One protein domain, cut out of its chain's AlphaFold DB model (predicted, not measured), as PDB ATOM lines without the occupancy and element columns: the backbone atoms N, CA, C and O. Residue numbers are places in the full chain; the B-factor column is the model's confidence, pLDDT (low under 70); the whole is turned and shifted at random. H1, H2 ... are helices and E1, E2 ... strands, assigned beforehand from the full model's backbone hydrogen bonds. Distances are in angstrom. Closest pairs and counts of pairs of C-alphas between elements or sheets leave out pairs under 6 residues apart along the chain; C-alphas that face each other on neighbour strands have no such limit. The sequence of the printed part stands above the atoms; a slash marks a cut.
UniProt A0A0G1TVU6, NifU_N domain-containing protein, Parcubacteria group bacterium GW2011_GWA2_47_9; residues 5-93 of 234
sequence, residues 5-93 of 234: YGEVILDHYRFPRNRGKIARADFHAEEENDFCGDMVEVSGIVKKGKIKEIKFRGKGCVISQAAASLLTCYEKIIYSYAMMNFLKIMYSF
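AT A GLANCE: This is residues 5 to 93 of the 234 residues of the protein "NifU_N domain-containing protein" of Parcubacteria group bacterium GW2011_GWA2_47_9 (UniProt A0A0G1TVU6). A twisted sheet of three antiparallel strands is covered on one face by the helix H2, which runs along E2 and E3, and the first helix, H1, packs across H2 at about a right angle. The short H3 continues on that same face beyond H2, and residues 83 to 93, mostly in H4, stick out from the body as a free arm. The printed part has 89 residues, with four named helices and three named strands in the order H1 E1 E2 E3 H2 H3 H4; the sheet's order is E1 - E2 - E3 and the class is mixed. It is compact, with a radius of gyration of the C-alphas of 13.8 A, and spans 36 by 33 by 27 A.

HOW THE PARTS SIT: H1, residues 5 to 14, is not on the sheet. E1, residues 27 to 33, E2, residues 38 to 47, and E3, residues 50 to 59, form a meander, each strand the antiparallel neighbour of the one before. The hairpin of E1 and E2 has N 29 and O 42 within hydrogen-bond range at 2.9 A. In the hairpin of E2 and E3, N 41 and O 57 are 2.7 A apart. H2, residues 62 to 73, is on the sheet, making two layers, a helix on one face of a sheet. Its height over the sheet is 8.8 A, and it lies over E2 and E3, along the strands at 10 degrees to E3 on the local plane. H1 and H2 touch, with the closest C-alphas, those of Tyr 13 and Ala 66, 4.6 A apart; their lines are about perpendicular at 90 degrees. H3, residues 75 to 78, is on the same face as H2; its closest C-alphas to E3 are those of Ile 78 and Ile 51, 4.9 A apart. H4, residues 81 to 91, is apart from H2 and H3. Every O i to N i+4 pair is within hydrogen-bond range in H1 and H2, against 4 of 7 in H4; H3 is too short for such a pair.

IN THESE COORDINATES: H1 begins at C-alpha 5 (57.817, 44.224, -12.206) and is 14.4 A long. E1 measures 20.5 A, E2 29.8 A and E3 27.2 A; E3 bends by 58 degrees at residue 53. H2 is 16.5 A long. H4 is 15.4 A long and ends at C-alpha 91 (50.777, 65.509, -6.391).

THE WHOLE: The C-alphas farthest apart, those of Phe 35 and Lys 48, are 37.8 A apart. The printed part has no cut. The link from H1 to E1, residues 15 to 26, is long; the others are tight. Mean pLDDT of the printed part is 74.4, with residue 5, residues 34 to 36 and residues 75 to 93 under 70.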
ATOM      1  N   TYR A   5      57.922  43.540 -13.497       55.56
ATOM      2  CA  TYR A   5      57.817  44.224 -12.206       55.56
ATOM      3  C   TYR A   5      58.123  43.343 -10.985       55.56
ATOM      4  O   TYR A   5      58.763  43.813 -10.047       55.56
ATOM      5  N   GLY A   6      57.700  42.075 -10.979       72.06
ATOM      6  CA  GLY A   6      57.923  41.178  -9.840       72.06
ATOM      7  C   GLY A   6      59.396  40.798  -9.680       72.06
ATOM      8  O   GLY A   6      59.914  40.782  -8.566       72.06
ATOM      9  N   GLU A   7      60.087  40.566 -10.797       74.56
ATOM     10  CA  GLU A   7      61.526  40.279 -10.808       74.56
ATOM     11  C   GLU A   7      62.330  41.480 -10.300       74.56
ATOM     12  O   GLU A   7      63.222  41.303  -9.475       74.56
ATOM     13  N   VAL A   8      61.954  42.700 -10.696       72.81
ATOM     14  CA  VAL A   8      62.586  43.937 -10.212       72.81
ATOM     15  C   VAL A   8      62.397  44.110  -8.702       72.81
ATOM     16  O   VAL A   8      63.356  44.415  -7.997       72.81
ATOM     17  N   ILE A   9      61.189  43.887  -8.176       83.56
ATOM     18  CA  ILE A   9      60.926  44.000  -6.731       83.56
ATOM     19  C   ILE A   9      61.750  42.968  -5.951       83.56
ATOM     20  O   ILE A   9      62.412  43.316  -4.973       83.56
ATOM     21  N   LEU A  10      61.752  41.707  -6.392       82.75
ATOM     22  CA  LEU A  10      62.498  40.638  -5.727       82.75
ATOM     23  C   LEU A  10      64.013  40.851  -5.801       82.75
ATOM     24  O   LEU A  10      64.710  40.603  -4.817       82.75
ATOM     25  N   ASP A  11      64.520  41.338  -6.930       81.12
ATOM     26  CA  ASP A  11      65.926  41.691  -7.108       81.12
ATOM     27  C   ASP A  11      66.330  42.836  -6.170       81.12
ATOM     28  O   ASP A  11      67.298  42.715  -5.426       81.12
ATOM     29  N   HIS A  12      65.536  43.906  -6.094       83.50
ATOM     30  CA  HIS A  12      65.797  45.022  -5.183       83.50
ATOM     31  C   HIS A  12      65.621  44.675  -3.701       83.50
ATOM     32  O   HIS A  12      66.202  45.362  -2.859       83.50
ATOM     33  N   TYR A  13      64.861  43.630  -3.374       85.94
ATOM     34  CA  TYR A  13      64.767  43.092  -2.019       85.94
ATOM     35  C   TYR A  13      65.976  42.222  -1.648       85.94
ATOM     36  O   TYR A  13      66.544  42.389  -0.568       85.94
ATOM     37  N   ARG A  14      66.377  41.297  -2.532       81.38
ATOM     38  CA  ARG A  14      67.500  40.370  -2.301       81.38
ATOM     39  C   ARG A  14      68.852  41.077  -2.386       81.38
ATOM     40  O   ARG A  14      69.728  40.826  -1.562       81.38
ATOM     41  N   PHE A  15      68.990  41.990  -3.342       83.94
ATOM     42  CA  PHE A  15      70.194  42.771  -3.620       83.94
ATOM     43  C   PHE A  15      69.887  44.276  -3.552       83.94
ATOM     44  O   PHE A  15      69.925  44.981  -4.564       83.94
ATOM     45  N   PRO A  16      69.563  44.804  -2.356       85.31
ATOM     46  CA  PRO A  16      69.199  46.200  -2.195       85.31
ATOM     47  C   PRO A  16      70.376  47.117  -2.519       85.31
ATOM     48  O   PRO A  16      71.474  46.978  -1.976       85.31
ATOM     49  N   ARG A  17      70.134  48.089  -3.394       86.31
ATOM     50  CA  ARG A  17      71.131  49.087  -3.787       86.31
ATOM     51  C   ARG A  17      71.173  50.198  -2.756       86.31
ATOM     52  O   ARG A  17      70.166  50.503  -2.138       86.31
ATOM     53  N   ASN A  18      72.335  50.821  -2.580       86.81
ATOM     54  CA  ASN A  18      72.501  51.956  -1.667       86.81
ATOM     55  C   ASN A  18      72.075  51.665  -0.214       86.81
ATOM     56  O   ASN A  18      71.688  52.569   0.525       86.81
ATOM     57  N   ARG A  19      72.164  50.404   0.227       88.06
ATOM     58  CA  ARG A  19      71.872  50.050   1.615       88.06
ATOM     59  C   ARG A  19      72.997  50.521   2.537       88.06
ATOM     60  O   ARG A  19      74.177  50.306   2.260       88.06
ATOM     61  N   GLY A  20      72.642  51.145   3.653       87.94
ATOM     62  CA  GLY A  20      73.573  51.619   4.669       87.94
ATOM     63  C   GLY A  20      73.163  52.962   5.259       87.94
ATOM     64  O   GLY A  20      72.089  53.487   4.986       87.94
ATOM     65  N   LYS A  21      74.052  53.523   6.077       86.88
ATOM     66  CA  LYS A  21      73.879  54.831   6.709       86.88
ATOM     67  C   LYS A  21      75.034  55.746   6.325       86.88
ATOM     68  O   LYS A  21      76.171  55.288   6.199       86.88
ATOM     69  N   ILE A  22      74.748  57.029   6.150       87.06
ATOM     70  CA  ILE A  22      75.765  58.060   5.939       87.06
ATOM     71  C   ILE A  22      75.997  58.777   7.273       87.06
ATOM     72  O   ILE A  22      75.082  59.371   7.830       87.06
ATOM     73  N   ALA A  23      77.225  58.723   7.799       77.12
ATOM     74  CA  ALA A  23      77.546  59.268   9.125       77.12
ATOM     75  C   ALA A  23      77.504  60.809   9.200       77.12
ATOM     76  O   ALA A  23      77.254  61.365  10.263       77.12
ATOM     77  N   ARG A  24      77.760  61.500   8.083       84.25
ATOM     78  CA  ARG A  24      77.698  62.968   7.960       84.25
ATOM     79  C   ARG A  24      76.742  63.350   6.834       84.25
ATOM     80  O   ARG A  24      77.172  63.860   5.802       84.25
ATOM     81  N   ALA A  25      75.481  62.965   6.991       85.31
ATOM     82  CA  ALA A  25      74.437  63.280   6.028       85.31
ATOM     83  C   ALA A  25      73.994  64.745   6.176       85.31
ATOM     84  O   ALA A  25      73.940  65.260   7.291       85.31
ATOM     85  N   ASP A  26      73.663  65.393   5.061       79.75
ATOM     86  CA  ASP A  26      73.064  66.734   5.061       79.75
ATOM     87  C   ASP A  26      71.564  66.671   5.394       79.75
ATOM     88  O   ASP A  26      70.996  67.642   5.887       79.75
ATOM     89  N   PHE A  27      70.920  65.523   5.147       81.75
ATOM     90  CA  PHE A  27      69.569  65.229   5.614       81.75
ATOM     91  C   PHE A  27      69.426  63.774   6.057       81.75
ATOM     92  O   PHE A  27      70.114  62.869   5.570       81.75
ATOM     93  N   HIS A  28      68.481  63.567   6.965       85.00
ATOM     94  CA  HIS A  28      68.096  62.281   7.523       85.00
ATOM     95  C   HIS A  28      66.586  62.297   7.768       85.00
ATOM     96  O   HIS A  28      66.050  63.312   8.212       85.00
ATOM     97  N   ALA A  29      65.915  61.209   7.407       80.81
ATOM     98  CA  ALA A  29      64.500  60.992   7.669       80.81
ATOM     99  C   ALA A  29      64.283  59.521   8.023       80.81
ATOM    100  O   ALA A  29      64.912  58.637   7.439       80.81
ATOM    101  N   GLU A  30      63.390  59.275   8.968       83.38
ATOM    102  CA  GLU A  30      63.026  57.952   9.451       83.38
ATOM    103  C   GLU A  30      61.510  57.904   9.555       83.38
ATOM    104  O   GLU A  30      60.900  58.834  10.079       83.38
ATOM    105  N   GLU A  31      60.921  56.858   8.993       81.00
ATOM    106  CA  GLU A  31      59.480  56.635   8.998       81.00
ATOM    107  C   GLU A  31      59.204  55.187   9.392       81.00
ATOM    108  O   GLU A  31      59.911  54.261   8.966       81.00
ATOM    109  N   GLU A  32      58.151  55.008  10.182       75.62
ATOM    110  CA  GLU A  32      57.682  53.713  10.658       75.62
ATOM    111  C   GLU A  32      56.222  53.503  10.241       75.62
ATOM    112  O   GLU A  32      55.388  54.404  10.310       75.62
ATOM    113  N   ASN A  33      55.912  52.298   9.770       72.31
ATOM    114  CA  ASN A  33      54.557  51.859   9.471       72.31
ATOM    115  C   ASN A  33      54.157  50.777  10.475       72.31
ATOM    116  O   ASN A  33      54.399  49.585  10.249       72.31
ATOM    117  N   ASP A  34      53.510  51.205  11.557       66.06
ATOM    118  CA  ASP A  34      53.096  50.368  12.692       66.06
ATOM    119  C   ASP A  34      52.189  49.197  12.303       66.06
ATOM    120  O   ASP A  34      52.145  48.183  12.997       66.06
ATOM    121  N   PHE A  35      51.483  49.296  11.174       55.94
ATOM    122  CA  PHE A  35      50.615  48.220  10.705       55.94
ATOM    123  C   PHE A  35      51.405  46.984  10.246       55.94
ATOM    124  O   PHE A  35      50.967  45.855  10.460       55.94
ATOM    125  N   CYS A  36      52.573  47.183   9.626       59.03
ATOM    126  CA  CYS A  36      53.434  46.098   9.141       59.03
ATOM    127  C   CYS A  36      54.742  45.950   9.934       59.03
ATOM    128  O   CYS A  36      55.483  44.997   9.696       59.03
ATOM    129  N   GLY A  37      55.032  46.865  10.864       71.06
ATOM    130  CA  GLY A  37      56.313  46.927  11.570       71.06
ATOM    131  C   GLY A  37      57.479  47.301  10.651       71.06
ATOM    132  O   GLY A  37      58.624  46.924  10.916       71.06
ATOM    133  N   ASP A  38      57.193  47.996   9.546       82.69
ATOM    134  CA  ASP A  38      58.224  48.449   8.621       82.69
ATOM    135  C   ASP A  38      58.863  49.721   9.165       82.69
ATOM    136  O   ASP A  38      58.167  50.677   9.475       82.69
ATOM    137  N   MET A  39      60.186  49.762   9.196       83.75
ATOM    138  CA  MET A  39      60.967  50.949   9.500       83.75
ATOM    139  C   MET A  39      61.962  51.185   8.368       83.75
ATOM    140  O   MET A  39      62.716  50.280   7.982       83.75
ATOM    141  N   VAL A  40      61.950  52.398   7.818       87.38
ATOM    142  CA  VAL A  40      62.870  52.834   6.767       87.38
ATOM    143  C   VAL A  40      63.491  54.170   7.155       87.38
ATOM    144  O   VAL A  40      62.824  55.180   7.333       87.38
ATOM    145  N   GLU A  41      64.812  54.160   7.215       88.50
ATOM    146  CA  GLU A  41      65.689  55.291   7.462       88.50
ATOM    147  C   GLU A  41      66.387  55.662   6.148       88.50
ATOM    148  O   GLU A  41      67.053  54.827   5.537       88.50
ATOM    149  N   VAL A  42      66.285  56.914   5.705       88.62
ATOM    150  CA  VAL A  42      66.966  57.429   4.509       88.62
ATOM    151  C   VAL A  42      67.887  58.578   4.902       88.62
ATOM    152  O   VAL A  42      67.508  59.499   5.620       88.62
ATOM    153  N   SER A  43      69.121  58.545   4.406       88.75
ATOM    154  CA  SER A  43      70.143  59.563   4.657       88.75
ATOM    155  C   SER A  43      70.817  59.978   3.354       88.75
ATOM    156  O   SER A  43      71.048  59.135   2.486       88.75
ATOM    157  N   GLY A  44      71.148  61.260   3.195       88.81
ATOM    158  CA  GLY A  44      71.766  61.748   1.961       88.81
ATOM    159  C   GLY A  44      72.638  62.989   2.117       88.81
ATOM    160  O   GLY A  44      72.544  63.727   3.094       88.81
ATOM    161  N   ILE A  45      73.511  63.207   1.134       84.94
ATOM    162  CA  ILE A  45      74.409  64.362   1.011       84.94
ATOM    163  C   ILE A  45      73.937  65.207  -0.170       84.94
ATOM    164  O   ILE A  45      73.787  64.700  -1.283       84.94
ATOM    165  N   VAL A  46      73.763  66.507   0.042       83.31
ATOM    166  CA  VAL A  46      73.339  67.485  -0.956       83.31
ATOM    167  C   VAL A  46      74.497  68.424  -1.271       83.31
ATOM    168  O   VAL A  46      75.024  69.128  -0.417       83.31
ATOM    169  N   LYS A  47      74.879  68.506  -2.547       80.19
ATOM    170  CA  LYS A  47      75.851  69.496  -3.026       80.19
ATOM    171  C   LYS A  47      75.246  70.318  -4.149       80.19
ATOM    172  O   LYS A  47      74.777  69.768  -5.140       80.19
ATOM    173  N   LYS A  48      75.296  71.648  -4.010       77.19
ATOM    174  CA  LYS A  48      74.799  72.604  -5.019       77.19
ATOM    175  C   LYS A  48      73.346  72.312  -5.451       77.19
ATOM    176  O   LYS A  48      73.034  72.327  -6.637       77.19
ATOM    177  N   GLY A  49      72.478  71.987  -4.487       72.31
ATOM    178  CA  GLY A  49      71.054  71.707  -4.729       72.31
ATOM    179  C   GLY A  49      70.742  70.354  -5.385       72.31
ATOM    180  O   GLY A  49      69.607  70.141  -5.815       72.31
ATOM    181  N   LYS A  50      71.726  69.447  -5.474       73.56
ATOM    182  CA  LYS A  50      71.574  68.080  -5.995       73.56
ATOM    183  C   LYS A  50      71.978  67.048  -4.952       73.56
ATOM    184  O   LYS A  50      72.955  67.255  -4.230       73.56
ATOM    185  N   ILE A  51      71.263  65.929  -4.909       79.94
ATOM    186  CA  ILE A  51      71.613  64.792  -4.054       79.94
ATOM    187  C   ILE A  51      72.836  64.103  -4.667       79.94
ATOM    188  O   ILE A  51      72.764  63.554  -5.761       79.94
ATOM    189  N   LYS A  52      73.983  64.190  -3.989       84.25
ATOM    190  CA  LYS A  52      75.243  63.561  -4.404       84.25
ATOM    191  C   LYS A  52      75.277  62.081  -4.025       84.25
ATOM    192  O   LYS A  52      75.816  61.273  -4.769       84.25
ATOM    193  N   GLU A  53      74.773  61.760  -2.843       85.69
ATOM    194  CA  GLU A  53      74.761  60.406  -2.304       85.69
ATOM    195  C   GLU A  53      73.495  60.241  -1.475       85.69
ATOM    196  O   GLU A  53      73.108  61.162  -0.755       85.69
ATOM    197  N   ILE A  54      72.853  59.086  -1.584       88.19
ATOM    198  CA  ILE A  54      71.684  58.715  -0.796       88.19
ATOM    199  C   ILE A  54      71.832  57.251  -0.409       88.19
ATOM    200  O   ILE A  54      72.245  56.433  -1.229       88.19
ATOM    201  N   LYS A  55      71.535  56.925   0.844       88.94
ATOM    202  CA  LYS A  55      71.501  55.558   1.351       88.94
ATOM    203  C   LYS A  55      70.277  55.343   2.207       88.94
ATOM    204  O   LYS A  55      69.799  56.279   2.846       88.94
ATOM    205  N   PHE A  56      69.815  54.103   2.244       91.12
ATOM    206  CA  PHE A  56      68.722  53.713   3.114       91.12
ATOM    207  C   PHE A  56      69.108  52.541   4.017       91.12
ATOM    208  O   PHE A  56      69.897  51.665   3.657       91.12
ATOM    209  N   ARG A  57      68.509  52.493   5.195       90.06
ATOM    210  CA  ARG A  57      68.539  51.362   6.112       90.06
ATOM    211  C   ARG A  57      67.113  51.097   6.555       90.06
ATOM    212  O   ARG A  57      66.264  51.966   6.485       90.06
ATOM    213  N   GLY A  58      66.832  49.879   6.972       86.69
ATOM    214  CA  GLY A  58      65.506  49.560   7.451       86.69
ATOM    215  C   GLY A  58      65.323  48.079   7.666       86.69
ATOM    216  O   GLY A  58      66.175  47.258   7.286       86.69
ATOM    217  N   LYS A  59      64.197  47.765   8.289       84.50
ATOM    218  CA  LYS A  59      63.657  46.423   8.457       84.50
ATOM    219  C   LYS A  59      62.182  46.487   8.102       84.50
ATOM    220  O   LYS A  59      61.534  47.472   8.410       84.50
ATOM    221  N   GLY A  60      61.670  45.470   7.434       82.31
ATOM    222  CA  GLY A  60      60.275  45.464   7.026       82.31
ATOM    223  C   GLY A  60      60.025  44.504   5.882       82.31
ATOM    224  O   GLY A  60      60.916  43.753   5.470       82.31
ATOM    225  N   CYS A  61      58.808  44.554   5.368       83.75
ATOM    226  CA  CYS A  61      58.321  43.711   4.300       83.75
ATOM    227  C   CYS A  61      59.117  43.894   2.998       83.75
ATOM    228  O   CYS A  61      59.779  44.909   2.751       83.75
ATOM    229  N   VAL A  62      59.007  42.887   2.129       84.31
ATOM    230  CA  VAL A  62      59.667  42.834   0.814       84.31
ATOM    231  C   VAL A  62      59.391  44.097  -0.001       84.31
ATOM    232  O   VAL A  62      60.304  44.650  -0.608       84.31
ATOM    233  N   ILE A  63      58.146  44.576   0.031       86.12
ATOM    234  CA  ILE A  63      57.702  45.744  -0.731       86.12
ATOM    235  C   ILE A  63      58.384  47.009  -0.209       86.12
ATOM    236  O   ILE A  63      58.947  47.754  -1.002       86.12
ATOM    237  N   SER A  64      58.396  47.220   1.107       85.44
ATOM    238  CA  SER A  64      59.009  48.394   1.738       85.44
ATOM    239  C   SER A  64      60.511  48.475   1.446       85.44
ATOM    240  O   SER A  64      61.019  49.497   0.978       85.44
ATOM    241  N   GLN A  65      61.226  47.360   1.608       88.75
ATOM    242  CA  GLN A  65      62.668  47.308   1.357       88.75
ATOM    243  C   GLN A  65      63.011  47.444  -0.137       88.75
ATOM    244  O   GLN A  65      63.958  48.154  -0.491       88.75
ATOM    245  N   ALA A  66      62.235  46.814  -1.025       86.50
ATOM    246  CA  ALA A  66      62.412  46.960  -2.467       86.50
ATOM    247  C   ALA A  66      62.086  48.384  -2.941       86.50
ATOM    248  O   ALA A  66      62.824  48.937  -3.753       86.50
ATOM    249  N   ALA A  67      61.032  49.003  -2.402       87.25
ATOM    250  CA  ALA A  67      60.650  50.377  -2.705       87.25
ATOM    251  C   ALA A  67      61.733  51.370  -2.268       87.25
ATOM    252  O   ALA A  67      62.104  52.234  -3.056       87.25
ATOM    253  N   ALA A  68      62.307  51.215  -1.071       86.69
ATOM    254  CA  ALA A  68      63.410  52.057  -0.604       86.69
ATOM    255  C   ALA A  68      64.671  51.901  -1.480       86.69
ATOM    256  O   ALA A  68      65.307  52.882  -1.876       86.69
ATOM    257  N   SER A  69      64.992  50.666  -1.866       84.81
ATOM    258  CA  SER A  69      66.078  50.350  -2.801       84.81
ATOM    259  C   SER A  69      65.856  50.979  -4.183       84.81
ATOM    260  O   SER A  69      66.763  51.599  -4.734       84.81
ATOM    261  N   LEU A  70      64.644  50.889  -4.735       86.44
ATOM    262  CA  LEU A  70      64.282  51.513  -6.012       86.44
ATOM    263  C   LEU A  70      64.302  53.042  -5.934       86.44
ATOM    264  O   LEU A  70      64.849  53.694  -6.822       86.44
ATOM    265  N   LEU A  71      63.753  53.609  -4.859       84.31
ATOM    266  CA  LEU A  71      63.692  55.047  -4.629       84.31
ATOM    267  C   LEU A  71      65.100  55.638  -4.590       84.31
ATOM    268  O   LEU A  71      65.380  56.589  -5.310       84.31
ATOM    269  N   THR A  72      66.024  55.030  -3.845       83.12
ATOM    270  CA  THR A  72      67.422  55.491  -3.805       83.12
ATOM    271  C   THR A  72      68.180  55.308  -5.125       83.12
ATOM    272  O   THR A  72      69.187  55.981  -5.332       83.12
ATOM    273  N   CYS A  73      67.716  54.439  -6.029       78.06
ATOM    274  CA  CYS A  73      68.268  54.296  -7.382       78.06
ATOM    275  C   CYS A  73      67.666  55.271  -8.395       78.06
ATOM    276  O   CYS A  73      68.203  55.404  -9.494       78.06
ATOM    277  N   TYR A  74      66.540  55.915  -8.080       74.50
ATOM    278  CA  TYR A  74      65.820  56.707  -9.062       74.50
ATOM    279  C   TYR A  74      66.603  57.977  -9.398       74.50
ATOM    280  O   TYR A  74      66.611  58.954  -8.651       74.50
ATOM    281  N   GLU A  75      67.243  57.976 -10.568       54.81
ATOM    282  CA  GLU A  75      68.161  59.031 -11.003       54.81
ATOM    283  C   GLU A  75      67.517  60.424 -11.037       54.81
ATOM    284  O   GLU A  75      68.210  61.425 -10.884       54.81
ATOM    285  N   LYS A  76      66.186  60.541 -11.166       49.72
ATOM    286  CA  LYS A  76      65.525  61.859 -11.119       49.72
ATOM    287  C   LYS A  76      65.539  62.498  -9.728       49.72
ATOM    288  O   LYS A  76      65.441  63.716  -9.653       49.72
ATOM    289  N   ILE A  77      65.734  61.732  -8.650       52.69
ATOM    290  CA  ILE A  77      65.957  62.282  -7.297       52.69
ATOM    291  C   ILE A  77      67.283  63.070  -7.244       52.69
ATOM    292  O   ILE A  77      67.433  64.010  -6.467       52.69
ATOM    293  N   ILE A  78      68.221  62.775  -8.149       52.69
ATOM    294  CA  ILE A  78      69.507  63.476  -8.293       52.69
ATOM    295  C   ILE A  78      69.326  64.848  -8.986       52.69
ATOM    296  O   ILE A  78      70.186  65.729  -8.871       52.69
ATOM    297  N   TYR A  79      68.185  65.099  -9.643       47.69
ATOM    298  CA  TYR A  79      67.908  66.343 -10.363       47.69
ATOM    299  C   TYR A  79      66.930  67.266  -9.615       47.69
ATOM    300  O   TYR A  79      65.718  67.196  -9.773       47.69
ATOM    301  N   SER A  80      67.521  68.240  -8.917       45.75
ATOM    302  CA  SER A  80      66.936  69.520  -8.485       45.75
ATOM    303  C   SER A  80      65.844  69.480  -7.405       45.75
ATOM    304  O   SER A  80      64.658  69.281  -7.669       45.75
ATOM    305  N   TYR A  81      66.243  69.883  -6.194       48.69
ATOM    306  CA  TYR A  81      65.358  70.240  -5.076       48.69
ATOM    307  C   TYR A  81      64.303  71.307  -5.451       48.69
ATOM    308  O   TYR A  81      63.220  71.349  -4.870       48.69
ATOM    309  N   ALA A  82      64.565  72.137  -6.471       47.69
ATOM    310  CA  ALA A  82      63.627  73.165  -6.928       47.69
ATOM    311  C   ALA A  82      62.403  72.590  -7.672       47.69
ATOM    312  O   ALA A  82      61.334  73.198  -7.638       47.69
ATOM    313  N   MET A  83      62.515  71.408  -8.295       46.69
ATOM    314  CA  MET A  83      61.398  70.767  -9.007       46.69
ATOM    315  C   MET A  83      60.427  70.051  -8.048       46.69
ATOM    316  O   MET A  83      59.234  69.949  -8.333       46.69
ATOM    317  N   MET A  84      60.903  69.617  -6.873       50.94
ATOM    318  CA  MET A  84      60.083  68.932  -5.861       50.94
ATOM    319  C   MET A  84      59.011  69.837  -5.231       50.94
ATOM    320  O   MET A  84      57.942  69.342  -4.878       50.94
ATOM    321  N   ASN A  85      59.232  71.155  -5.150       48.53
ATOM    322  CA  ASN A  85      58.202  72.093  -4.680       48.53
ATOM    323  C   ASN A  85      57.062  72.270  -5.693       48.53
ATOM    324  O   ASN A  85      55.904  72.385  -5.298       48.53
ATOM    325  N   PHE A  86      57.370  72.226  -6.992       45.16
ATOM    326  CA  PHE A  86      56.360  72.287  -8.052       45.16
ATOM    327  C   PHE A  86      55.566  70.972  -8.145       45.16
ATOM    328  O   PHE A  86      54.346  70.976  -8.297       45.16
ATOM    329  N   LEU A  87      56.246  69.837  -7.950       45.31
ATOM    330  CA  LEU A  87      55.618  68.518  -7.903       45.31
ATOM    331  C   LEU A  87      54.740  68.319  -6.657       45.31
ATOM    332  O   LEU A  87      53.695  67.698  -6.787       45.31
ATOM    333  N   LYS A  88      55.070  68.880  -5.482       45.62
ATOM    334  CA  LYS A  88      54.192  68.824  -4.289       45.62
ATOM    335  C   LYS A  88      52.793  69.395  -4.550       45.62
ATOM    336  O   LYS A  88      51.807  68.817  -4.108       45.62
ATOM    337  N   ILE A  89      52.714  70.495  -5.297       45.41
ATOM    338  CA  ILE A  89      51.443  71.144  -5.658       45.41
ATOM    339  C   ILE A  89      50.649  70.268  -6.639       45.41
ATOM    340  O   ILE A  89      49.434  70.144  -6.517       45.41
ATOM    341  N   MET A  90      51.337  69.599  -7.567       40.00
ATOM    342  CA  MET A  90      50.717  68.720  -8.564       40.00
ATOM    343  C   MET A  90      50.296  67.353  -7.986       40.00
ATOM    344  O   MET A  90      49.221  66.854  -8.307       40.00
ATOM    345  N   TYR A  91      51.095  66.762  -7.090       42.16
ATOM    346  CA  TYR A  91      50.777  65.509  -6.391       42.16
ATOM    347  C   TYR A  91      49.704  65.687  -5.309       42.16
ATOM    348  O   TYR A  91      49.023  64.722  -4.988       42.16
ATOM    349  N   SER A  92      49.472  66.907  -4.808       47.41
ATOM    350  CA  SER A  92      48.298  67.197  -3.971       47.41
ATOM    351  C   SER A  92      46.973  67.042  -4.731       47.41
ATOM    352  O   SER A  92      45.928  66.922  -4.098       47.41
ATOM    353  N   PHE A  93      47.006  67.055  -6.069       42.50
ATOM    354  CA  PHE A  93      45.837  66.861  -6.930       42.50
ATOM    355  C   PHE A  93      45.650  65.413  -7.401       42.50
ATOM    356  O   PHE A  93      44.564  65.058  -7.854       42.50
TER     357      PHE A  93